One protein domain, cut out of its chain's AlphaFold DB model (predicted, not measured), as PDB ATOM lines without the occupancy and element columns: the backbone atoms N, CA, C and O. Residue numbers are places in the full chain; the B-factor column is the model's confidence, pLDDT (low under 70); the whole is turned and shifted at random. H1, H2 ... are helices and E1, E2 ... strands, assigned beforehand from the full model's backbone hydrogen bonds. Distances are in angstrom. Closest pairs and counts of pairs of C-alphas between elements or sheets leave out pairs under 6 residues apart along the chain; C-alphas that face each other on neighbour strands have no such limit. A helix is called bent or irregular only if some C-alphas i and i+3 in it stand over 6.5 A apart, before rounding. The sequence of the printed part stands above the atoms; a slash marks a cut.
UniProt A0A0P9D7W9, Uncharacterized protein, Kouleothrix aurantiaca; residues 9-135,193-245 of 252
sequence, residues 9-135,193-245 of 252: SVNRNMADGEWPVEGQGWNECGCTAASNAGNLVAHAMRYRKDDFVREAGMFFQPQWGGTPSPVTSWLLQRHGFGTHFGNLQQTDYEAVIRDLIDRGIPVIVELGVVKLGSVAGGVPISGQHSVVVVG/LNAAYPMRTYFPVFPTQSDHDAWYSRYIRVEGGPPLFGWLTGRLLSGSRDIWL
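Overview. This is residues 9 to 135 and 193 to 245 of the 252 residues of an uncharacterized protein of Kouleothrix aurantiaca (UniProt A0A0P9D7W9). A small sheet of three strands, E4, E1 and E5, makes the core, with H1 and H3 over one face and H4 over the other, while H2 packs on H1 and H3. E1 and E4 continue at an angle into the hairpin E2 and E3 at one end, a second two-stranded sheet, E6 and E7, lies beside H4 and H6, and residues 225 to 232 stick out as a loop that runs into H7. The 180 printed residues include seven named helices and seven named strands, in the order H1 H2 H3 H4 E1 E2 E3 E4 H5 E5 H6 E6 H7 E7. The class is mixed, helices and strands, and the core sheet, in the order E4, E1, E5, is antiparallel, as are the two smaller sheets. The whole is compact, with a radius of gyration of the C-alphas of 15.9 A and spans of 49 by 40 by 29 A.

Arrangement. Start with residues 9 to 28, which hold no named element, and then find H1 at residues 29 to 42. Its residues 31 to 36 touch H2, residues 49 to 59, in a helical hairpin, where the closest C-alphas, those of Thr 32 and Lys 49, are 4.7 A apart. H3, residues 69 to 78, is the hub and touches three helices. It runs the same way as H1 at a shallow tilt of 34 degrees, only just short of steep, with the C-alphas of Gly 30 and Thr 72 closest at 5.9 A. It touches H2 at a steep tilt of 59 degrees, Phe 52 and Leu 75 having the closest C-alphas, 6.9 A apart. Next come H4, residues 93 to 102, and E1, residues 107 to 111, the inner strand between E4, residues 129 to 135, and E5, residues 201 to 204. Look for N 111 and O 129 at 2.8 A across E1 and E4, and N 108 and O 203 at 2.9 A across E1 and E5, within hydrogen-bond range. H1 runs along the strands over E4 and E1 at a height over the sheet of 8.8 A. H3 is on the same face at 10.2 A, and H4 on the opposite face at 8.4 A. E1 runs on into E2, residues 114 to 116, at 59 degrees, and E3, residues 123 to 126, runs on into E4 at 56 degrees; in the hairpin E2 and E3, N 116 and O 123 are 2.8 A apart. H5, residues 193 to 196, only grazes the core sheet. H6, residues 209 to 219, is apart from H4 and leads directly into E6, residues 220 to 222, the antiparallel neighbour of E7, residues 240 to 244, with N 221 and O 243 at 2.9 A. H7, residues 231 to 238, touches H3 about perpendicular, at 73 degrees, the closest C-alphas being those of Ser 69 and Leu 237, 7.5 A apart. In H1 and H4 every O i to N i+4 pair is within hydrogen-bond range; the counts are 5 of 7 in H2, 5 of 6 in H3, 6 of 7 in H6 and 3 of 4 in H7, and H5 is too short for such a pair.

Along the chain. Find C-alpha 29 at (148.563, 143.686, 38.559); from there H1 runs 19.5 A to C-alpha 42. H2 covers 14.6 A and is irregular, with C-alphas 55 and 58 8.8 A apart. H3 covers 14.8 A, H4 14.2 A and H6 15.2 A. E4, the longest strand by residues, starts at C-alpha 129 at (146.158, 138.010, 38.845) and covers 18.1 A. E1 covers 12.5 A, and E7 covers 12.3 A, ending at C-alpha 244 at (143.056, 131.667, 62.103).

Size, cuts and confidence. The two C-alphas farthest apart are those of Ala 15 and Leu 228, at 52.1 A. Residues 136 to 192 are not printed, and C-alphas 135 and 193 are 12.4 A apart across this cut, which falls between E4 and H5. Of the links printed whole, the one from H3 to H4, with 14 residues, is long. The model's mean pLDDT over the printed part is 87.8, and 24 residues are under 70: residues 116 to 123, residue 125 and residues 224 to 238.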
ATOM      1  N   SER A   9     132.443 147.150  53.959       97.38
ATOM      2  CA  SER A   9     133.519 147.680  53.125       97.38
ATOM      3  C   SER A   9     134.573 148.424  53.929       97.38
ATOM      4  O   SER A   9     134.274 149.035  54.957       97.38
ATOM      5  N   VAL A  10     135.802 148.409  53.406       97.06
ATOM      6  CA  VAL A  10     136.954 149.117  53.977       97.06
ATOM      7  C   VAL A  10     136.790 150.635  53.966       97.06
ATOM      8  O   VAL A  10     137.355 151.322  54.812       97.06
ATOM      9  N   ASN A  11     135.986 151.160  53.039       93.44
ATOM     10  CA  ASN A  11     135.553 152.548  53.028       93.44
ATOM     11  C   ASN A  11     134.024 152.579  52.969       93.44
ATOM     12  O   ASN A  11     133.425 151.866  52.178       93.44
ATOM     13  N   ARG A  12     133.374 153.399  53.798       88.75
ATOM     14  CA  ARG A  12     131.904 153.529  53.821       88.75
ATOM     15  C   ARG A  12     131.376 154.615  52.885       88.75
ATOM     16  O   ARG A  12     130.169 154.681  52.653       88.75
ATOM     17  N   ASN A  13     132.247 155.499  52.404       90.06
ATOM     18  CA  ASN A  13     131.867 156.593  51.522       90.06
ATOM     19  C   ASN A  13     131.854 156.112  50.068       90.06
ATOM     20  O   ASN A  13     132.808 155.491  49.621       90.06
ATOM     21  N   MET A  14     130.780 156.398  49.333       89.69
ATOM     22  CA  MET A  14     130.602 155.939  47.948       89.69
ATOM     23  C   MET A  14     131.123 156.926  46.897       89.69
ATOM     24  O   MET A  14     131.061 156.634  45.709       89.69
ATOM     25  N   ALA A  15     131.569 158.120  47.294       88.62
ATOM     26  CA  ALA A  15     132.026 159.118  46.334       88.62
ATOM     27  C   ALA A  15     133.320 158.665  45.635       88.62
ATOM     28  O   ALA A  15     134.269 158.286  46.313       88.62
ATOM     29  N   ASP A  16     133.396 158.786  44.305       86.38
ATOM     30  CA  ASP A  16     134.564 158.362  43.509       86.38
ATOM     31  C   ASP A  16     135.900 158.917  44.048       86.38
ATOM     32  O   ASP A  16     136.909 158.219  44.063       86.38
ATOM     33  N   GLY A  17     135.913 160.159  44.551       87.69
ATOM     34  CA  GLY A  17     137.113 160.789  45.124       87.69
ATOM     35  C   GLY A  17     137.628 160.142  46.417       87.69
ATOM     36  O   GLY A  17     138.781 160.344  46.784       87.69
ATOM     37  N   GLU A  18     136.794 159.346  47.081       90.56
ATOM     38  CA  GLU A  18     137.106 158.606  48.311       90.56
ATOM     39  C   GLU A  18     137.611 157.189  48.008       90.56
ATOM     40  O   GLU A  18     138.038 156.457  48.901       90.56
ATOM     41  N   TRP A  19     137.608 156.814  46.729       95.38
ATOM     42  CA  TRP A  19     138.145 155.569  46.200       95.38
ATOM     43  C   TRP A  19     139.352 155.887  45.310       95.38
ATOM     44  O   TRP A  19     139.254 155.827  44.084       95.38
ATOM     45  N   PRO A  20     140.506 156.253  45.904       96.69
ATOM     46  CA  PRO A  20     141.708 156.672  45.185       96.69
ATOM     47  C   PRO A  20     142.431 155.484  44.530       96.69
ATOM     48  O   PRO A  20     143.563 155.143  44.868       96.69
ATOM     49  N   VAL A  21     141.770 154.839  43.580       97.56
ATOM     50  CA  VAL A  21     142.258 153.650  42.887       97.56
ATOM     51  C   VAL A  21     142.360 153.899  41.391       97.56
ATOM     52  O   VAL A  21     141.667 154.745  40.828       97.56
ATOM     53  N   GLU A  22     143.256 153.171  40.740       97.25
ATOM     54  CA  GLU A  22     143.501 153.295  39.310       97.25
ATOM     55  C   GLU A  22     143.576 151.944  38.599       97.25
ATOM     56  O   GLU A  22     143.823 150.898  39.210       97.25
ATOM     57  N   GLY A  23     143.364 151.986  37.281       97.44
ATOM     58  CA  GLY A  23     143.550 150.842  36.398       97.44
ATOM     59  C   GLY A  23     145.026 150.542  36.139       97.44
ATOM     60  O   GLY A  23     145.876 151.435  36.168       97.44
ATOM     61  N   GLN A  24     145.332 149.281  35.851       96.56
ATOM     62  CA  GLN A  24     146.702 148.821  35.626       96.56
ATOM     63  C   GLN A  24     147.140 148.954  34.163       96.56
ATOM     64  O   GLN A  24     146.317 148.973  33.243       96.56
ATOM     65  N   GLY A  25     148.454 148.961  33.942       94.56
ATOM     66  CA  GLY A  25     149.055 148.648  32.649       94.56
ATOM     67  C   GLY A  25     149.241 147.141  32.419       94.56
ATOM     68  O   GLY A  25     148.749 146.282  33.161       94.56
ATOM     69  N   TRP A  26     149.965 146.809  31.352       93.19
ATOM     70  CA  TRP A  26     150.206 145.427  30.937       93.19
ATOM     71  C   TRP A  26     151.036 144.657  31.977       93.19
ATOM     72  O   TRP A  26     152.195 144.987  32.219       93.19
ATOM     73  N   ASN A  27     150.452 143.599  32.553       91.94
ATOM     74  CA  ASN A  27     151.063 142.740  33.579       91.94
ATOM     75  C   ASN A  27     151.514 143.467  34.863       91.94
ATOM     76  O   ASN A  27     152.347 142.954  35.601       91.94
ATOM     77  N   GLU A  28     150.928 144.625  35.170       95.31
ATOM     78  CA  GLU A  28     151.229 145.432  36.365       95.31
ATOM     79  C   GLU A  28     150.324 145.109  37.572       95.31
ATOM     80  O   GLU A  28     150.247 145.910  38.506       95.31
ATOM     81  N   CYS A  29     149.609 143.978  37.570       94.69
ATOM     82  CA  CYS A  29     148.563 143.686  38.559       94.69
ATOM     83  C   CYS A  29     149.080 143.723  40.007       94.69
ATOM     84  O   CYS A  29     148.461 144.374  40.843       94.69
ATOM     85  N   GLY A  30     150.239 143.119  40.302       94.69
ATOM     86  CA  GLY A  30     150.836 143.125  41.647       94.69
ATOM     87  C   GLY A  30     151.193 144.530  42.146       94.69
ATOM     88  O   GLY A  30     150.787 144.931  43.236       94.69
ATOM     89  N   CYS A  31     151.883 145.320  41.316       97.25
ATOM     90  CA  CYS A  31     152.240 146.708  41.631       97.25
ATOM     91  C   CYS A  31     151.007 147.606  41.789       97.25
ATOM     92  O   CYS A  31     150.951 148.420  42.707       97.25
ATOM     93  N   THR A  32     150.014 147.444  40.912       98.00
ATOM     94  CA  THR A  32     148.798 148.270  40.921       98.00
ATOM     95  C   THR A  32     147.887 147.908  42.093       98.00
ATOM     96  O   THR A  32     147.316 148.792  42.724       98.00
ATOM     97  N   ALA A  33     147.777 146.622  42.443       98.25
ATOM     98  CA  ALA A  33     147.051 146.195  43.635       98.25
ATOM     99  C   ALA A  33     147.702 146.754  44.910       98.25
ATOM    100  O   ALA A  33     146.995 147.249  45.786       98.25
ATOM    101  N   ALA A  34     149.040 146.751  44.987       98.12
ATOM    102  CA  ALA A  34     149.771 147.342  46.105       98.12
ATOM    103  C   ALA A  34     149.546 148.857  46.227       98.12
ATOM    104  O   ALA A  34     149.222 149.334  47.316       98.12
ATOM    105  N   SER A  35     149.656 149.610  45.126       98.31
ATOM    106  CA  SER A  35     149.411 151.058  45.153       98.31
ATOM    107  C   SER A  35     147.957 151.385  45.496       98.31
ATOM    108  O   SER A  35     147.712 152.258  46.324       98.31
ATOM    109  N   ASN A  36     146.989 150.654  44.928       98.62
ATOM    110  CA  ASN A  36     145.565 150.843  45.215       98.62
ATOM    111  C   ASN A  36     145.232 150.538  46.680       98.62
ATOM    112  O   ASN A  36     144.559 151.339  47.322       98.62
ATOM    113  N   ALA A  37     145.730 149.430  47.238       98.50
ATOM    114  CA  ALA A  37     145.528 149.109  48.650       98.50
ATOM    115  C   ALA A  37     146.153 150.173  49.568       98.50
ATOM    116  O   ALA A  37     145.504 150.632  50.507       98.50
ATOM    117  N   GLY A  38     147.368 150.638  49.257       98.06
ATOM    118  CA  GLY A  38     148.017 151.724  49.995       98.06
ATOM    119  C   GLY A  38     147.254 153.052  49.919       98.06
ATOM    120  O   GLY A  38     147.115 153.746  50.925       98.06
ATOM    121  N   ASN A  39     146.703 153.398  48.752       98.31
ATOM    122  CA  ASN A  39     145.876 154.594  48.582       98.31
ATOM    123  C   ASN A  39     144.554 154.513  49.348       98.31
ATOM    124  O   ASN A  39     144.123 155.523  49.901       98.31
ATOM    125  N   LEU A  40     143.925 153.334  49.402       98.00
ATOM    126  CA  LEU A  40     142.709 153.113  50.188       98.00
ATOM    127  C   LEU A  40     142.971 153.344  51.679       98.00
ATOM    128  O   LEU A  40     142.210 154.059  52.320       98.00
ATOM    129  N   VAL A  41     144.086 152.828  52.203       97.44
ATOM    130  CA  VAL A  41     144.514 153.066  53.594       97.44
ATOM    131  C   VAL A  41     144.863 154.538  53.841       97.44
ATOM    132  O   VAL A  41     144.592 155.079  54.909       97.44
ATOM    133  N   ALA A  42     145.467 155.209  52.858       96.12
ATOM    134  CA  ALA A  42     145.826 156.621  52.956       96.12
ATOM    135  C   ALA A  42     144.654 157.584  52.698       96.12
ATOM    136  O   ALA A  42     144.823 158.789  52.893       96.12
ATOM    137  N   HIS A  43     143.508 157.079  52.228       94.94
ATOM    138  CA  HIS A  43     142.355 157.857  51.761       94.94
ATOM    139  C   HIS A  43     142.718 158.966  50.753       94.94
ATOM    140  O   HIS A  43     142.085 160.019  50.703       94.94
ATOM    141  N   ALA A  44     143.766 158.752  49.954       96.06
ATOM    142  CA  ALA A  44     144.233 159.703  48.953       96.06
ATOM    143  C   ALA A  44     145.037 159.003  47.853       96.06
ATOM    144  O   ALA A  44     145.703 158.000  48.104       96.06
ATOM    145  N   MET A  45     145.036 159.577  46.645       96.06
ATOM    146  CA  MET A  45     145.863 159.120  45.518       96.06
ATOM    147  C   MET A  45     147.325 159.551  45.730       96.06
ATOM    148  O   MET A  45     147.817 160.487  45.099       96.06
ATOM    149  N   ARG A  46     148.003 158.904  46.682       96.06
ATOM    150  CA  ARG A  46     149.374 159.217  47.116       96.06
ATOM    151  C   ARG A  46     150.424 158.329  46.447       96.06
ATOM    152  O   ARG A  46     151.551 158.768  46.237       96.06
ATOM    153  N   TYR A  47     150.050 157.100  46.131       97.44
ATOM    154  CA  TYR A  47     150.893 156.041  45.604       97.44
ATOM    155  C   TYR A  47     150.465 155.743  44.171       97.44
ATOM    156  O   TYR A  47     149.312 155.398  43.917       97.44
ATOM    157  N   ARG A  48     151.381 155.899  43.216       97.56
ATOM    158  CA  ARG A  48     151.113 155.637  41.797       97.56
ATOM    159  C   ARG A  48     151.650 154.264  41.423       97.56
ATOM    160  O   ARG A  48     152.770 153.919  41.804       97.56
ATOM    161  N   LYS A  49     150.903 153.503  40.623       96.12
ATOM    162  CA  LYS A  49     151.339 152.176  40.153       96.12
ATOM    163  C   LYS A  49     152.701 152.216  39.442       96.12
ATOM    164  O   LYS A  49     153.515 151.312  39.615       96.12
ATOM    165  N   ASP A  50     152.981 153.292  38.704       96.56
ATOM    166  CA  ASP A  50     154.221 153.453  37.932       96.56
ATOM    167  C   ASP A  50     155.449 153.585  38.847       96.56
ATOM    168  O   ASP A  50     156.545 153.141  38.497       96.56
ATOM    169  N   ASP A  51     155.270 154.142  40.050       96.94
ATOM    170  CA  ASP A  51     156.327 154.217  41.059       96.94
ATOM    171  C   ASP A  51     156.642 152.825  41.606       96.94
ATOM    172  O   ASP A  51     157.809 152.448  41.689       96.94
ATOM    173  N   PHE A  52     155.613 152.017  41.868       97.06
ATOM    174  CA  PHE A  52     155.767 150.630  42.310       97.06
ATOM    175  C   PHE A  52     156.441 149.767  41.236       97.06
ATOM    176  O   PHE A  52     157.353 149.004  41.546       97.06
ATOM    177  N   VAL A  53     156.059 149.923  39.963       96.00
ATOM    178  CA  VAL A  53     156.709 149.248  38.824       96.00
ATOM    179  C   VAL A  53     158.187 149.629  38.727       96.00
ATOM    180  O   VAL A  53     159.053 148.762  38.595       96.00
ATOM    181  N   ARG A  54     158.498 150.922  38.834       95.88
ATOM    182  CA  ARG A  54     159.875 151.426  38.796       95.88
ATOM    183  C   ARG A  54     160.710 150.921  39.974       95.88
ATOM    184  O   ARG A  54     161.873 150.579  39.782       95.88
ATOM    185  N   GLU A  55     160.131 150.859  41.170       96.69
ATOM    186  CA  GLU A  55     160.794 150.355  42.377       96.69
ATOM    187  C   GLU A  55     160.989 148.838  42.369       96.69
ATOM    188  O   GLU A  55     162.005 148.356  42.872       96.69
ATOM    189  N   ALA A  56     160.072 148.086  41.755       94.44
ATOM    190  CA  ALA A  56     160.252 146.657  41.514       94.44
ATOM    191  C   ALA A  56     161.470 146.387  40.611       94.44
ATOM    192  O   ALA A  56     162.152 145.373  40.771       94.44
ATOM    193  N   GLY A  57     161.776 147.299  39.681       93.38
ATOM    194  CA  GLY A  57     162.986 147.260  38.864       93.38
ATOM    195  C   GLY A  57     163.140 145.926  38.132       93.38
ATOM    196  O   GLY A  57     162.250 145.496  37.404       93.38
ATOM    197  N   MET A  58     164.261 145.236  38.350       91.75
ATOM    198  CA  MET A  58     164.539 143.943  37.707       91.75
ATOM    199  C   MET A  58     163.580 142.806  38.107       91.75
ATOM    200  O   MET A  58     163.552 141.770  37.440       91.75
ATOM    201  N   PHE A  59     162.817 142.976  39.190       90.69
ATOM    202  CA  PHE A  59     161.813 142.005  39.622       90.69
ATOM    203  C   PHE A  59     160.488 142.140  38.874       90.69
ATOM    204  O   PHE A  59     159.665 141.230  38.946       90.69
ATOM    205  N   PHE A  60     160.277 143.240  38.149       91.56
ATOM    206  CA  PHE A  60     159.152 143.378  37.239       91.56
ATOM    207  C   PHE A  60     159.536 142.871  35.850       91.56
ATOM    208  O   PHE A  60     160.346 143.473  35.142       91.56
ATOM    209  N   GLN A  61     158.938 141.753  35.449       86.75
ATOM    210  CA  GLN A  61     159.164 141.128  34.151       86.75
ATOM    211  C   GLN A  61     157.846 141.081  33.371       86.75
ATOM    212  O   GLN A  61     157.116 140.086  33.427       86.75
ATOM    213  N   PRO A  62     157.514 142.133  32.598       83.75
ATOM    214  CA  PRO A  62     156.219 142.240  31.928       83.75
ATOM    215  C   PRO A  62     155.996 141.149  30.879       83.75
ATOM    216  O   PRO A  62     154.858 140.836  30.555       83.75
ATOM    217  N   GLN A  63     157.051 140.533  30.344       82.19
ATOM    218  CA  GLN A  63     156.906 139.410  29.415       82.19
ATOM    219  C   GLN A  63     156.604 138.085  30.130       82.19
ATOM    220  O   GLN A  63     156.153 137.143  29.484       82.19
ATOM    221  N   TRP A  64     156.897 137.979  31.431       72.44
ATOM    222  CA  TRP A  64     156.902 136.723  32.193       72.44
ATOM    223  C   TRP A  64     155.892 136.739  33.355       72.44
ATOM    224  O   TRP A  64     156.019 135.967  34.300       72.44
ATOM    225  N   GLY A  65     154.875 137.604  33.282       73.00
ATOM    226  CA  GLY A  65     153.774 137.633  34.252       73.00
ATOM    227  C   GLY A  65     153.882 138.692  35.352       73.00
ATOM    228  O   GLY A  65     153.141 138.613  36.323       73.00
ATOM    229  N   GLY A  66     154.751 139.698  35.204       85.38
ATOM    230  CA  GLY A  66     154.799 140.849  36.113       85.38
ATOM    231  C   GLY A  66     155.785 140.661  37.265       85.38
ATOM    232  O   GLY A  66     156.962 140.398  37.023       85.38
ATOM    233  N   THR A  67     155.332 140.857  38.506       86.12
ATOM    234  CA  THR A  67     156.151 140.736  39.726       86.12
ATOM    235  C   THR A  67     155.841 139.452  40.503       86.12
ATOM    236  O   THR A  67     154.666 139.138  40.683       86.12
ATOM    237  N   PRO A  68     156.847 138.754  41.062       88.25
ATOM    238  CA  PRO A  68     156.618 137.675  42.024       88.25
ATOM    239  C   PRO A  68     155.884 138.146  43.288       88.25
ATOM    240  O   PRO A  68     156.162 139.230  43.798       88.25
ATOM    241  N   SER A  69     155.041 137.286  43.863       88.69
ATOM    242  CA  SER A  69     154.225 137.547  45.062       88.69
ATOM    243  C   SER A  69     154.987 138.182  46.247       88.69
ATOM    244  O   SER A  69     154.514 139.184  46.790       88.69
ATOM    245  N   PRO A  70     156.199 137.720  46.637       90.19
ATOM    246  CA  PRO A  70     156.947 138.345  47.736       90.19
ATOM    247  C   PRO A  70     157.335 139.809  47.480       90.19
ATOM    248  O   PRO A  70     157.518 140.574  48.429       90.19
ATOM    249  N   VAL A  71     157.464 140.210  46.212       91.81
ATOM    250  CA  VAL A  71     157.836 141.580  45.831       91.81
ATOM    251  C   VAL A  71     156.710 142.548  46.175       91.81
ATOM    252  O   VAL A  71     156.997 143.643  46.649       91.81
ATOM    253  N   THR A  72     155.447 142.134  46.045       93.50
ATOM    254  CA  THR A  72     154.279 142.917  46.477       93.50
ATOM    255  C   THR A  72     154.366 143.264  47.966       93.50
ATOM    256  O   THR A  72     154.251 144.430  48.339       93.50
ATOM    257  N   SER A  73     154.658 142.272  48.820       94.00
ATOM    258  CA  SER A  73     154.841 142.494  50.263       94.00
ATOM    259  C   SER A  73     156.023 143.419  50.556       94.00
ATOM    260  O   SER A  73     155.914 144.301  51.406       94.00
ATOM    261  N   TRP A  74     157.150 143.235  49.864       95.44
ATOM    262  CA  TRP A  74     158.330 144.083  50.040       95.44
ATOM    263  C   TRP A  74     158.064 145.539  49.636       95.44
ATOM    264  O   TRP A  74     158.456 146.448  50.365       95.44
ATOM    265  N   LEU A  75     157.371 145.768  48.515       96.50
ATOM    266  CA  LEU A  75     156.985 147.106  48.063       96.50
ATOM    267  C   LEU A  75     156.096 147.792  49.107       96.50
ATOM    268  O   LEU A  75     156.389 148.908  49.520       96.50
ATOM    269  N   LEU A  76     155.062 147.117  49.607       97.50
ATOM    270  CA  LEU A  76     154.193 147.669  50.654       97.50
ATOM    271  C   LEU A  76     154.974 148.060  51.920       97.50
ATOM    272  O   LEU A  76     154.849 149.190  52.397       97.50
ATOM    273  N   GLN A  77     155.836 147.169  52.416       97.06
ATOM    274  CA  GLN A  77     156.681 147.436  53.587       97.06
ATOM    275  C   GLN A  77     157.640 148.606  53.348       97.06
ATOM    276  O   GLN A  77     157.843 149.445  54.226       97.06
ATOM    277  N   ARG A  78     158.204 148.709  52.139       96.56
ATOM    278  CA  ARG A  78     159.069 149.823  51.736       96.56
ATOM    279  C   ARG A  78     158.345 151.173  51.780       96.56
ATOM    280  O   ARG A  78     158.983 152.178  52.088       96.56
ATOM    281  N   HIS A  79     157.038 151.191  51.520       97.06
ATOM    282  CA  HIS A  79     156.183 152.383  51.610       97.06
ATOM    283  C   HIS A  79     155.606 152.632  53.016       97.06
ATOM    284  O   HIS A  79     154.827 153.567  53.201       97.06
ATOM    285  N   GLY A  80     156.038 151.855  54.017       97.12
ATOM    286  CA  GLY A  80     155.702 152.045  55.432       97.12
ATOM    287  C   GLY A  80     154.445 151.314  55.904       97.12
ATOM    288  O   GLY A  80     154.085 151.439  57.075       97.12
ATOM    289  N   PHE A  81     153.799 150.540  55.032       98.44
ATOM    290  CA  PHE A  81     152.610 149.770  55.382       98.44
ATOM    291  C   PHE A  81     152.964 148.492  56.133       98.44
ATOM    292  O   PHE A  81     153.982 147.850  55.868       98.44
ATOM    293  N   GLY A  82     152.078 148.095  57.043       98.31
ATOM    294  CA  GLY A  82     152.153 146.789  57.680       98.31
ATOM    295  C   GLY A  82     151.553 145.721  56.786       98.31
ATOM    296  O   GLY A  82     150.399 145.831  56.390       98.31
ATOM    297  N   THR A  83     152.319 144.685  56.474       98.06
ATOM    298  CA  THR A  83     151.835 143.536  55.700       98.06
ATOM    299  C   THR A  83     152.771 142.349  55.892       98.06
ATOM    300  O   THR A  83     153.901 142.486  56.372       98.06
ATOM    301  N   HIS A  84     152.333 141.191  55.421       94.94
ATOM    302  CA  HIS A  84     153.187 140.047  55.147       94.94
ATOM    303  C   HIS A  84     152.706 139.328  53.877       94.94
ATOM    304  O   HIS A  84     151.664 139.667  53.315       94.94
ATOM    305  N   PHE A  85     153.480 138.340  53.427       93.44
ATOM    306  CA  PHE A  85     153.087 137.407  52.375       93.44
ATOM    307  C   PHE A  85     152.558 136.123  53.017       93.44
ATOM    308  O   PHE A  85     153.349 135.288  53.471       93.44
ATOM    309  N   GLY A  86     151.235 135.993  53.081       92.88
ATOM    310  CA  GLY A  86     150.561 134.922  53.806       92.88
ATOM    311  C   GLY A  86     149.771 133.972  52.919       92.88
ATOM    312  O   GLY A  86     149.529 134.224  51.737       92.88
ATOM    313  N   ASN A  87     149.353 132.863  53.520       93.12
ATOM    314  CA  ASN A  87     148.608 131.792  52.883       93.12
ATOM    315  C   ASN A  87     147.524 131.228  53.806       93.12
ATOM    316  O   ASN A  87     147.827 130.705  54.878       93.12
ATOM    317  N   LEU A  88     146.274 131.259  53.344       94.31
ATOM    318  CA  LEU A  88     145.093 130.829  54.098       94.31
ATOM    319  C   LEU A  88     144.598 129.423  53.713       94.31
ATOM    320  O   LEU A  88     143.455 129.082  53.990       94.31
ATOM    321  N   GLN A  89     145.413 128.579  53.065       91.06
ATOM    322  CA  GLN A  89     144.985 127.227  52.653       91.06
ATOM    323  C   GLN A  89     144.623 126.305  53.823       91.06
ATOM    324  O   GLN A  89     143.925 125.318  53.614       91.06
ATOM    325  N   GLN A  90     145.118 126.591  55.026       88.19
ATOM    326  CA  GLN A  90     144.922 125.757  56.217       88.19
ATOM    327  C   GLN A  90     143.828 126.295  57.149       88.19
ATOM    328  O   GLN A  90     143.728 125.873  58.299       88.19
ATOM    329  N   THR A  91     143.028 127.258  56.692       91.19
ATOM    330  CA  THR A  91     141.997 127.879  57.517       91.19
ATOM    331  C   THR A  91     140.797 128.319  56.687       91.19
ATOM    332  O   THR A  91     140.811 128.239  55.457       91.19
ATOM    333  N   ASP A  92     139.741 128.767  57.362       93.94
ATOM    334  CA  ASP A  92     138.639 129.442  56.693       93.94
ATOM    335  C   ASP A  92     139.106 130.835  56.255       93.94
ATOM    336  O   ASP A  92     139.160 131.783  57.040       93.94
ATOM    337  N   TYR A  93     139.490 130.941  54.984       95.88
ATOM    338  CA  TYR A  93     139.956 132.196  54.411       95.88
ATOM    339  C   TYR A  93     138.879 133.290  54.458       95.88
ATOM    340  O   TYR A  93     139.229 134.468  54.527       95.88
ATOM    341  N   GLU A  94     137.591 132.923  54.426       97.31
ATOM    342  CA  GLU A  94     136.491 133.885  54.473       97.31
ATOM    343  C   GLU A  94     136.456 134.573  55.835       97.31
ATOM    344  O   GLU A  94     136.362 135.795  55.892       97.31
ATOM    345  N   ALA A  95     136.626 133.816  56.924       96.50
ATOM    346  CA  ALA A  95     136.683 134.368  58.276       96.50
ATOM    347  C   ALA A  95     137.809 135.405  58.432       96.50
ATOM    348  O   ALA A  95     137.597 136.468  59.014       96.50
ATOM    349  N   VAL A  96     138.988 135.124  57.864       97.69
ATOM    350  CA  VAL A  96     140.136 136.042  57.916       97.69
ATOM    351  C   VAL A  96     139.890 137.294  57.078       97.69
ATOM    352  O   VAL A  96     140.095 138.404  57.565       97.69
ATOM    353  N   ILE A  97     139.442 137.135  55.827       98.12
ATOM    354  CA  ILE A  97     139.179 138.279  54.944       98.12
ATOM    355  C   ILE A  97     138.073 139.156  55.533       98.12
ATOM    356  O   ILE A  97     138.253 140.366  55.598       98.12
ATOM    357  N   ARG A  98     136.964 138.580  56.012       98.19
ATOM    358  CA  ARG A  98     135.854 139.353  56.593       98.19
ATOM    359  C   ARG A  98     136.282 140.134  57.839       98.19
ATOM    360  O   ARG A  98     136.009 141.327  57.892       98.19
ATOM    361  N   ASP A  99     137.040 139.529  58.764       97.88
ATOM    362  CA  ASP A  99     137.580 140.249  59.938       97.88
ATOM    363  C   ASP A  99     138.477 141.429  59.533       97.88
ATOM    364  O   ASP A  99     138.395 142.504  60.128       97.88
ATOM    365  N   LEU A 100     139.313 141.262  58.503       98.38
ATOM    366  CA  LEU A 100     140.152 142.343  57.983       98.38
ATOM    367  C   LEU A 100     139.305 143.470  57.371       98.38
ATOM    368  O   LEU A 100     139.520 144.640  57.695       98.38
ATOM    369  N   ILE A 101     138.306 143.133  56.552       98.50
ATOM    370  CA  ILE A 101     137.399 144.119  55.947       98.50
ATOM    371  C   ILE A 101     136.614 144.884  57.020       98.50
ATOM    372  O   ILE A 101     136.541 146.111  56.950       98.50
ATOM    373  N   ASP A 102     136.097 144.201  58.044       97.75
ATOM    374  CA  ASP A 102     135.369 144.824  59.160       97.75
ATOM    375  C   ASP A 102     136.226 145.823  59.952       97.75
ATOM    376  O   ASP A 102     135.711 146.771  60.552       97.75
ATOM    377  N   ARG A 103     137.551 145.648  59.928       97.00
ATOM    378  CA  ARG A 103     138.533 146.561  60.533       97.00
ATOM    379  C   ARG A 103     138.954 147.705  59.614       97.00
ATOM    380  O   ARG A 103     139.778 148.520  60.025       97.00
ATOM    381  N   GLY A 104     138.436 147.771  58.391       97.56
ATOM    382  CA  GLY A 104     138.868 148.754  57.403       97.56
ATOM    383  C   GLY A 104     140.187 148.404  56.710       97.56
ATOM    384  O   GLY A 104     140.830 149.292  56.159       97.56
ATOM    385  N   ILE A 105     140.620 147.140  56.753       98.56
ATOM    386  CA  ILE A 105     141.902 146.698  56.194       98.56
ATOM    387  C   ILE A 105     141.674 146.063  54.816       98.56
ATOM    388  O   ILE A 105     141.092 144.978  54.740       98.56
ATOM    389  N   PRO A 106     142.124 146.694  53.712       98.56
ATOM    390  CA  PRO A 106     142.053 146.079  52.394       98.56
ATOM    391  C   PRO A 106     143.012 144.893  52.297       98.56
ATOM    392  O   PRO A 106     144.107 144.894  52.870       98.56
ATOM    393  N   VAL A 107     142.603 143.883  51.532       98.75
ATOM    394  CA  VAL A 107     143.355 142.632  51.398       98.75
ATOM    395  C   VAL A 107     143.662 142.385  49.937       98.75
ATOM    396  O   VAL A 107     142.755 142.196  49.131       98.75
ATOM    397  N   ILE A 108     144.939 142.352  49.576       98.62
ATOM    398  CA  ILE A 108     145.337 141.912  48.240       98.62
ATOM    399  C   ILE A 108     145.249 140.390  48.208       98.62
ATOM    400  O   ILE A 108     145.772 139.727  49.103       98.62
ATOM    401  N   VAL A 109     144.618 139.841  47.177       97.81
ATOM    402  CA  VAL A 109     144.572 138.400  46.910       97.81
ATOM    403  C   VAL A 109     145.004 138.125  45.482       97.81
ATOM    404  O   VAL A 109     144.875 138.976  44.599       97.81
ATOM    405  N   GLU A 110     145.498 136.916  45.243       95.38
ATOM    406  CA  GLU A 110     145.871 136.483  43.900       95.38
ATOM    407  C   GLU A 110     144.878 135.452  43.360       95.38
ATOM    408  O   GLU A 110     144.779 134.329  43.861       95.38
ATOM    409  N   LEU A 111     144.155 135.830  42.310       94.69
ATOM    410  CA  LEU A 111     143.234 134.966  41.586       94.69
ATOM    411  C   LEU A 111     143.983 134.094  40.569       94.69
ATOM    412  O   LEU A 111     145.015 134.481  40.020       94.69
ATOM    413  N   GLY A 112     143.435 132.919  40.271       90.12
ATOM    414  CA  GLY A 112     144.007 131.931  39.364       90.12
ATOM    415  C   GLY A 112     145.204 131.178  39.952       90.12
ATOM    416  O   GLY A 112     145.512 131.269  41.139       90.12
ATOM    417  N   VAL A 113     145.867 130.391  39.103       84.31
ATOM    418  CA  VAL A 113     147.069 129.620  39.459       84.31
ATOM    419  C   VAL A 113     148.046 129.654  38.301       84.31
ATOM    420  O   VAL A 113     147.719 129.205  37.200       84.31
ATOM    421  N   VAL A 114     149.276 130.069  38.576       76.19
ATOM    422  CA  VAL A 114     150.419 129.801  37.706       76.19
ATOM    423  C   VAL A 114     151.040 128.474  38.129       76.19
ATOM    424  O   VAL A 114     151.329 128.247  39.307       76.19
ATOM    425  N   LYS A 115     151.230 127.569  37.166       75.00
ATOM    426  CA  LYS A 115     151.841 126.253  37.390       75.00
ATOM    427  C   LYS A 115     153.223 126.204  36.749       75.00
ATOM    428  O   LYS A 115     153.382 126.574  35.589       75.00
ATOM    429  N   LEU A 116     154.210 125.712  37.493       64.69
ATOM    430  CA  LEU A 116     155.548 125.426  36.987       64.69
ATOM    431  C   LEU A 116     155.569 124.031  36.343       64.69
ATOM    432  O   LEU A 116     155.291 123.032  37.010       64.69
ATOM    433  N   GLY A 117     155.912 123.968  35.053       57.91
ATOM    434  CA  GLY A 117     155.936 122.743  34.241       57.91
ATOM    435  C   GLY A 117     154.856 122.729  33.149       57.91
ATOM    436  O   GLY A 117     153.741 123.193  33.357       57.91
ATOM    437  N   SER A 118     155.191 122.209  31.965       50.69
ATOM    438  CA  SER A 118     154.398 122.321  30.726       50.69
ATOM    439  C   SER A 118     153.271 121.290  30.554       50.69
ATOM    440  O   SER A 118     152.669 121.222  29.485       50.69
ATOM    441  N   VAL A 119     152.968 120.472  31.566       46.44
ATOM    442  CA  VAL A 119     152.007 119.362  31.439       46.44
ATOM    443  C   VAL A 119     151.042 119.336  32.621       46.44
ATOM    444  O   VAL A 119     151.376 119.792  33.716       46.44
ATOM    445  N   ALA A 120     149.837 118.802  32.397       41.34
ATOM    446  CA  ALA A 120     148.832 118.536  33.424       41.34
ATOM    447  C   ALA A 120     149.462 117.751  34.594       41.34
ATOM    448  O   ALA A 120     149.704 116.554  34.489       41.34
ATOM    449  N   GLY A 121     149.803 118.463  35.672       50.50
ATOM    450  CA  GLY A 121     150.653 117.966  36.762       50.50
ATOM    451  C   GLY A 121     151.688 118.980  37.272       50.50
ATOM    452  O   GLY A 121     152.342 118.710  38.273       50.50
ATOM    453  N   GLY A 122     151.833 120.141  36.619       60.72
ATOM    454  CA  GLY A 122     152.719 121.216  37.076       60.72
ATOM    455  C   GLY A 122     152.433 121.675  38.512       60.72
ATOM    456  O   GLY A 122     151.278 121.729  38.945       60.72
ATOM    457  N   VAL A 123     153.498 122.012  39.240       66.19
ATOM    458  CA  VAL A 123     153.426 122.436  40.643       66.19
ATOM    459  C   VAL A 123     152.851 123.856  40.693       66.19
ATOM    460  O   VAL A 123     153.394 124.733  40.018       66.19
ATOM    461  N   PRO A 124     151.764 124.116  41.440       70.31
ATOM    462  CA  PRO A 124     151.250 125.470  41.612       70.31
ATOM    463  C   PRO A 124     152.283 126.323  42.360       70.31
ATOM    464  O   PRO A 124     152.743 125.924  43.428       70.31
ATOM    465  N   ILE A 125     152.666 127.467  41.786       69.00
ATOM    466  CA  ILE A 125     153.734 128.321  42.332       69.00
ATOM    467  C   ILE A 125     153.260 129.694  42.803       69.00
ATOM    468  O   ILE A 125     153.858 130.217  43.731       69.00
ATOM    469  N   SER A 126     152.212 130.269  42.210       70.25
ATOM    470  CA  SER A 126     151.662 131.579  42.594       70.25
ATOM    471  C   SER A 126     150.239 131.737  42.060       70.25
ATOM    472  O   SER A 126     149.785 130.919  41.249       70.25
ATOM    473  N   GLY A 127     149.527 132.790  42.469       74.00
ATOM    474  CA  GLY A 127     148.353 133.220  41.720       74.00
ATOM    475  C   GLY A 127     148.741 133.920  40.411       74.00
ATOM    476  O   GLY A 127     149.912 134.210  40.154       74.00
ATOM    477  N   GLN A 128     147.751 134.115  39.542       85.88
ATOM    478  CA  GLN A 128     147.920 134.656  38.190       85.88
ATOM    479  C   GLN A 128     147.597 136.152  38.106       85.88
ATOM    480  O   GLN A 128     148.173 136.853  37.278       85.88
ATOM    481  N   HIS A 129     146.666 136.641  38.927       94.31
ATOM    482  CA  HIS A 129     146.158 138.010  38.845       94.31
ATOM    483  C   HIS A 129     145.925 138.599  40.233       94.31
ATOM    484  O   HIS A 129     145.159 138.038  41.009       94.31
ATOM    485  N   SER A 130     146.579 139.713  40.557       96.38
ATOM    486  CA  SER A 130     146.406 140.388  41.850       96.38
ATOM    487  C   SER A 130     145.234 141.369  41.815       96.38
ATOM    488  O   SER A 130     145.164 142.220  40.931       96.38
ATOM    489  N   VAL A 131     144.348 141.281  42.807       98.38
ATOM    490  CA  VAL A 131     143.208 142.192  43.017       98.38
ATOM    491  C   VAL A 131     143.130 142.593  44.489       98.38
ATOM    492  O   VAL A 131     143.705 141.918  45.342       98.38
ATOM    493  N   VAL A 132     142.410 143.669  44.806       98.75
ATOM    494  CA  VAL A 132     142.193 144.100  46.199       98.75
ATOM    495  C   VAL A 132     140.765 143.773  46.613       98.75
ATOM    496  O   VAL A 132     139.828 144.309  46.033       98.75
ATOM    497  N   VAL A 133     140.577 142.930  47.624       98.81
ATOM    498  CA  VAL A 133     139.280 142.738  48.280       98.81
ATOM    499  C   VAL A 133     139.017 143.934  49.185       98.81
ATOM    500  O   VAL A 133     139.845 144.288  50.027       98.81
ATOM    501  N   VAL A 134     137.868 144.572  48.973       98.62
ATOM    502  CA  VAL A 134     137.484 145.840  49.616       98.62
ATOM    503  C   VAL A 134     136.110 145.783  50.273       98.62
ATOM    504  O   VAL A 134     135.700 146.749  50.918       98.62
ATOM    505  N   GLY A 135     135.393 144.672  50.123       98.38
ATOM    506  CA  GLY A 135     134.107 144.476  50.764       98.38
ATOM    507  C   GLY A 135     133.552 143.067  50.605       98.38
ATOM    508  O   GLY A 135     134.071 142.264  49.830       98.38
ATOM    509  N   LEU A 193     134.538 133.566  43.851       97.44
ATOM    510  CA  LEU A 193     135.759 133.839  44.608       97.44
ATOM    511  C   LEU A 193     136.412 132.531  45.060       97.44
ATOM    512  O   LEU A 193     137.611 132.341  44.863       97.44
ATOM    513  N   ASN A 194     135.637 131.600  45.620       95.56
ATOM    514  CA  ASN A 194     136.155 130.317  46.079       95.56
ATOM    515  C   ASN A 194     136.865 129.535  44.960       95.56
ATOM    516  O   ASN A 194     137.938 128.977  45.188       95.56
ATOM    517  N   ALA A 195     136.283 129.516  43.758       94.56
ATOM    518  CA  ALA A 195     136.859 128.851  42.592       94.56
ATOM    519  C   ALA A 195     138.071 129.605  42.019       94.56
ATOM    520  O   ALA A 195     139.050 128.984  41.604       94.56
ATOM    521  N   ALA A 196     138.013 130.938  42.003       94.81
ATOM    522  CA  ALA A 196     139.049 131.794  41.440       94.81
ATOM    523  C   ALA A 196     140.240 132.007  42.381       94.81
ATOM    524  O   ALA A 196     141.291 132.412  41.903       94.81
ATOM    525  N   TYR A 197     140.126 131.714  43.679       95.44
ATOM    526  CA  TYR A 197     141.165 131.976  44.680       95.44
ATOM    527  C   TYR A 197     141.781 130.700  45.308       95.44
ATOM    528  O   TYR A 197     141.826 130.554  46.530       95.44
ATOM    529  N   PRO A 198     142.289 129.738  44.518       90.62
ATOM    530  CA  PRO A 198     142.720 128.432  45.034       90.62
ATOM    531  C   PRO A 198     144.060 128.458  45.791       90.62
ATOM    532  O   PRO A 198     144.309 127.592  46.632       90.62
ATOM    533  N   MET A 199     144.938 129.429  45.513       89.25
ATOM    534  CA  MET A 199     146.240 129.530  46.192       89.25
ATOM    535  C   MET A 199     146.117 130.025  47.630       89.25
ATOM    536  O   MET A 199     146.993 129.742  48.440       89.25
ATOM    537  N   ARG A 200     145.034 130.748  47.942       94.19
ATOM    538  CA  ARG A 200     144.808 131.412  49.232       94.19
ATOM    539  C   ARG A 200     145.932 132.365  49.661       94.19
ATOM    540  O   ARG A 200     146.088 132.625  50.851       94.19
ATOM    541  N   THR A 201     146.706 132.869  48.700       93.81
ATOM    542  CA  THR A 201     147.710 133.914  48.903       93.81
ATOM    543  C   THR A 201     147.046 135.244  49.229       93.81
ATOM    544  O   THR A 201     146.280 135.755  48.410       93.81
ATOM    545  N   TYR A 202     147.412 135.848  50.356       96.81
ATOM    546  CA  TYR A 202     146.900 137.156  50.750       96.81
ATOM    547  C   TYR A 202     147.992 138.088  51.283       96.81
ATOM    548  O   TYR A 202     149.019 137.643  51.803       96.81
ATOM    549  N   PHE A 203     147.730 139.390  51.164       97.81
ATOM    550  CA  PHE A 203     148.538 140.470  51.727       97.81
ATOM    551  C   PHE A 203     147.596 141.498  52.368       97.81
ATOM    552  O   PHE A 203     146.973 142.290  51.650       97.81
ATOM    553  N   PRO A 204     147.418 141.473  53.697       98.25
ATOM    554  CA  PRO A 204     146.617 142.480  54.376       98.25
ATOM    555  C   PRO A 204     147.416 143.782  54.488       98.25
ATOM    556  O   PRO A 204     148.569 143.757  54.913       98.25
ATOM    557  N   VAL A 205     146.817 144.918  54.134       98.62
ATOM    558  CA  VAL A 205     147.533 146.204  54.091       98.62
ATOM    559  C   VAL A 205     147.103 147.097  55.248       98.62
ATOM    560  O   VAL A 205     146.078 147.770  55.192       98.62
ATOM    561  N   PHE A 206     147.904 147.105  56.308       98.69
ATOM    562  CA  PHE A 206     147.701 147.929  57.496       98.69
ATOM    563  C   PHE A 206     148.387 149.295  57.373       98.69
ATOM    564  O   PHE A 206     149.444 149.387  56.741       98.69
ATOM    565  N   PRO A 207     147.875 150.339  58.057       98.12
ATOM    566  CA  PRO A 207     148.522 151.651  58.114       98.12
ATOM    567  C   PRO A 207     149.981 151.598  58.574       98.12
ATOM    568  O   PRO A 207     150.812 152.342  58.060       98.12
ATOM    569  N   THR A 208     150.302 150.715  59.527       98.06
ATOM    570  CA  THR A 208     151.658 150.543  60.054       98.06
ATOM    571  C   THR A 208     151.992 149.074  60.306       98.06
ATOM    572  O   THR A 208     151.108 148.247  60.544       98.06
ATOM    573  N   GLN A 209     153.290 148.748  60.326       97.50
ATOM    574  CA  GLN A 209     153.764 147.411  60.702       97.50
ATOM    575  C   GLN A 209     153.363 147.030  62.134       97.50
ATOM    576  O   GLN A 209     153.033 145.876  62.382       97.50
ATOM    577  N   SER A 210     153.313 147.984  63.067       97.75
ATOM    578  CA  SER A 210     152.860 147.707  64.435       97.75
ATOM    579  C   SER A 210     151.387 147.304  64.511       97.75
ATOM    580  O   SER A 210     151.056 146.409  65.287       97.75
ATOM    581  N   ASP A 211     150.514 147.918  63.704       98.06
ATOM    582  CA  ASP A 211     149.092 147.546  63.657       98.06
ATOM    583  C   ASP A 211     148.925 146.130  63.101       98.06
ATOM    584  O   ASP A 211     148.182 145.316  63.657       98.06
ATOM    585  N   HIS A 212     149.682 145.824  62.044       98.06
ATOM    586  CA  HIS A 212     149.766 144.484  61.485       98.06
ATOM    587  C   HIS A 212     150.220 143.468  62.536       98.06
ATOM    588  O   HIS A 212     149.549 142.462  62.744       98.06
ATOM    589  N   ASP A 213     151.330 143.720  63.230       97.00
ATOM    590  CA  ASP A 213     151.904 142.767  64.184       97.00
ATOM    591  C   ASP A 213     150.978 142.541  65.391       97.00
ATOM    592  O   ASP A 213     150.865 141.420  65.897       97.00
ATOM    593  N   ALA A 214     150.261 143.581  65.827       96.69
ATOM    594  CA  ALA A 214     149.254 143.479  66.877       96.69
ATOM    595  C   ALA A 214     148.066 142.597  66.460       96.69
ATOM    596  O   ALA A 214     147.603 141.772  67.251       96.69
ATOM    597  N   TRP A 215     147.584 142.734  65.221       96.50
ATOM    598  CA  TRP A 215     146.553 141.847  64.679       96.50
ATOM    599  C   TRP A 215     147.086 140.419  64.503       96.50
ATOM    600  O   TRP A 215     146.502 139.467  65.021       96.50
ATOM    601  N   TYR A 216     148.234 140.275  63.847       94.94
ATOM    602  CA  TYR A 216     148.822 138.990  63.483       94.94
ATOM    603  C   TYR A 216     149.132 138.141  64.720       94.94
ATOM    604  O   TYR A 216     148.733 136.984  64.793       94.94
ATOM    605  N   SER A 217     149.751 138.726  65.751       92.94
ATOM    606  CA  SER A 217     150.061 138.020  67.006       92.94
ATOM    607  C   SER A 217     148.826 137.584  67.797       92.94
ATOM    608  O   SER A 217     148.896 136.624  68.567       92.94
ATOM    609  N   ARG A 218     147.697 138.279  67.624       93.56
ATOM    610  CA  ARG A 218     146.445 137.972  68.318       93.56
ATOM    611  C   ARG A 218     145.617 136.920  67.592       93.56
ATOM    612  O   ARG A 218     144.960 136.116  68.253       93.56
ATOM    613  N   TYR A 219     145.605 136.964  66.266       93.88
ATOM    614  CA  TYR A 219     144.625 136.241  65.467       93.88
ATOM    615  C   TYR A 219     145.216 135.194  64.528       93.88
ATOM    616  O   TYR A 219     144.458 134.384  64.001       93.88
ATOM    617  N   ILE A 220     146.535 135.166  64.336       92.56
ATOM    618  CA  ILE A 220     147.190 134.227  63.429       92.56
ATOM    619  C   ILE A 220     148.222 133.385  64.174       92.56
ATOM    620  O   ILE A 220     149.044 133.871  64.951       92.56
ATOM    621  N   ARG A 221     148.209 132.085  63.884       90.12
ATOM    622  CA  ARG A 221     149.300 131.169  64.203       90.12
ATOM    623  C   ARG A 221     149.957 130.693  62.922       90.12
ATOM    624  O   ARG A 221     149.286 130.180  62.034       90.12
ATOM    625  N   VAL A 222     151.283 130.759  62.879       83.75
ATOM    626  CA  VAL A 222     152.054 130.133  61.802       83.75
ATOM    627  C   VAL A 222     152.177 128.637  62.077       83.75
ATOM    628  O   VAL A 222     152.652 128.233  63.144       83.75
ATOM    629  N   GLU A 223     151.785 127.801  61.116       77.12
ATOM    630  CA  GLU A 223     152.007 126.356  61.202       77.12
ATOM    631  C   GLU A 223     153.521 126.072  61.298       77.12
ATOM    632  O   GLU A 223     154.301 126.455  60.417       77.12
ATOM    633  N   GLY A 224     153.949 125.422  62.385       52.66
ATOM    634  CA  GLY A 224     155.330 125.004  62.624       52.66
ATOM    635  C   GLY A 224     155.435 123.481  62.628       52.66
ATOM    636  O   GLY A 224     154.927 122.839  63.542       52.66
ATOM    637  N   GLY A 225     156.101 122.911  61.623       47.97
ATOM    638  CA  GLY A 225     156.465 121.492  61.562       47.97
ATOM    639  C   GLY A 225     157.983 121.316  61.413       47.97
ATOM    640  O   GLY A 225     158.658 122.248  60.965       47.97
ATOM    641  N   PRO A 226     158.554 120.160  61.802       39.81
ATOM    642  CA  PRO A 226     159.987 119.909  61.681       39.81
ATOM    643  C   PRO A 226     160.448 119.948  60.208       39.81
ATOM    644  O   PRO A 226     159.704 119.544  59.311       39.81
ATOM    645  N   PRO A 227     161.679 120.421  59.935       40.25
ATOM    646  CA  PRO A 227     162.155 120.693  58.585       40.25
ATOM    647  C   PRO A 227     162.549 119.391  57.879       40.25
ATOM    648  O   PRO A 227     163.697 118.962  57.937       40.25
ATOM    649  N   LEU A 228     161.618 118.752  57.174       46.12
ATOM    650  CA  LEU A 228     161.953 117.677  56.238       46.12
ATOM    651  C   LEU A 228     162.024 118.244  54.815       46.12
ATOM    652  O   LEU A 228     161.020 118.312  54.120       46.12
ATOM    653  N   PHE A 229     163.226 118.715  54.456       39.97
ATOM    654  CA  PHE A 229     163.871 118.895  53.135       39.97
ATOM    655  C   PHE A 229     163.108 119.410  51.881       39.97
ATOM    656  O   PHE A 229     163.766 119.701  50.889       39.97
ATOM    657  N   GLY A 230     161.789 119.627  51.898       38.94
ATOM    658  CA  GLY A 230     161.000 120.178  50.778       38.94
ATOM    659  C   GLY A 230     160.256 121.486  51.088       38.94
ATOM    660  O   GLY A 230     159.521 121.995  50.249       38.94
ATOM    661  N   TRP A 231     160.410 122.032  52.297       43.06
ATOM    662  CA  TRP A 231     159.532 123.086  52.831       43.06
ATOM    663  C   TRP A 231     160.076 124.519  52.677       43.06
ATOM    664  O   TRP A 231     159.303 125.476  52.632       43.06
ATOM    665  N   LEU A 232     161.399 124.674  52.536       43.84
ATOM    666  CA  LEU A 232     162.049 125.978  52.336       43.84
ATOM    667  C   LEU A 232     161.716 126.597  50.969       43.84
ATOM    668  O   LEU A 232     161.588 127.812  50.874       43.84
ATOM    669  N   THR A 233     161.503 125.784  49.932       46.09
ATOM    670  CA  THR A 233     161.069 126.264  48.610       46.09
ATOM    671  C   THR A 233     159.578 126.604  48.573       46.09
ATOM    672  O   THR A 233     159.200 127.563  47.913       46.09
ATOM    673  N   GLY A 234     158.735 125.887  49.325       46.00
ATOM    674  CA  GLY A 234     157.291 126.144  49.388       46.00
ATOM    675  C   GLY A 234     156.937 127.479  50.053       46.00
ATOM    676  O   GLY A 234     156.214 128.269  49.465       46.00
ATOM    677  N   ARG A 235     157.503 127.787  51.232       52.09
ATOM    678  CA  ARG A 235     157.232 129.055  51.949       52.09
ATOM    679  C   ARG A 235     157.680 130.307  51.189       52.09
ATOM    680  O   ARG A 235     157.036 131.343  51.301       52.09
ATOM    681  N   LEU A 236     158.767 130.215  50.420       57.12
ATOM    682  CA  LEU A 236     159.248 131.322  49.585       57.12
ATOM    683  C   LEU A 236     158.328 131.601  48.390       57.12
ATOM    684  O   LEU A 236     158.284 132.732  47.918       57.12
ATOM    685  N   LEU A 237     157.612 130.580  47.906       62.28
ATOM    686  CA  LEU A 237     156.761 130.673  46.719       62.28
ATOM    687  C   LEU A 237     155.285 130.890  47.059       62.28
ATOM    688  O   LEU A 237     154.593 131.545  46.294       62.28
ATOM    689  N   SER A 238     154.806 130.385  48.198       67.81
ATOM    690  CA  SER A 238     153.382 130.404  48.552       67.81
ATOM    691  C   SER A 238     153.036 131.165  49.834       67.81
ATOM    692  O   SER A 238     151.860 131.200  50.172       67.81
ATOM    693  N   GLY A 239     154.012 131.728  50.557       77.00
ATOM    694  CA  GLY A 239     153.787 132.546  51.759       77.00
ATOM    695  C   GLY A 239     153.798 131.770  53.081       77.00
ATOM    696  O   GLY A 239     153.996 130.546  53.113       77.00
ATOM    697  N   SER A 240     153.616 132.482  54.200       82.62
ATOM    698  CA  SER A 240     153.447 131.867  55.524       82.62
ATOM    699  C   SER A 240     152.143 131.078  55.587       82.62
ATOM    700  O   SER A 240     151.106 131.540  55.133       82.62
ATOM    701  N   ARG A 241     152.183 129.863  56.141       87.94
ATOM    702  CA  ARG A 241     150.968 129.067  56.354       87.94
ATOM    703  C   ARG A 241     150.274 129.541  57.615       87.94
ATOM    704  O   ARG A 241     150.734 129.222  58.716       87.94
ATOM    705  N   ASP A 242     149.191 130.270  57.425       89.62
ATOM    706  CA  ASP A 242     148.509 130.976  58.490       89.62
ATOM    707  C   ASP A 242     147.241 130.237  58.909       89.62
ATOM    708  O   ASP A 242     146.434 129.800  58.086       89.62
ATOM    709  N   ILE A 243     147.081 130.096  60.219       90.69
ATOM    710  CA  ILE A 243     145.929 129.473  60.858       90.69
ATOM    711  C   ILE A 243     145.206 130.551  61.660       90.69
ATOM    712  O   ILE A 243     145.804 131.170  62.544       90.69
ATOM    713  N   TRP A 244     143.921 130.751  61.367       92.62
ATOM    714  CA  TRP A 244     143.056 131.667  62.103       92.62
ATOM    715  C   TRP A 244     142.817 131.187  63.541       92.62
ATOM    716  O   TRP A 244     142.494 130.023  63.777       92.62
ATOM    717  N   LEU A 245     142.967 132.098  64.504       89.88
ATOM    718  CA  LEU A 245     142.725 131.888  65.937       89.88
ATOM    719  C   LEU A 245     141.562 132.728  66.486       89.88
ATOM    720  O   LEU A 245     141.305 132.695  67.692       89.88
TER     721      LEU A 245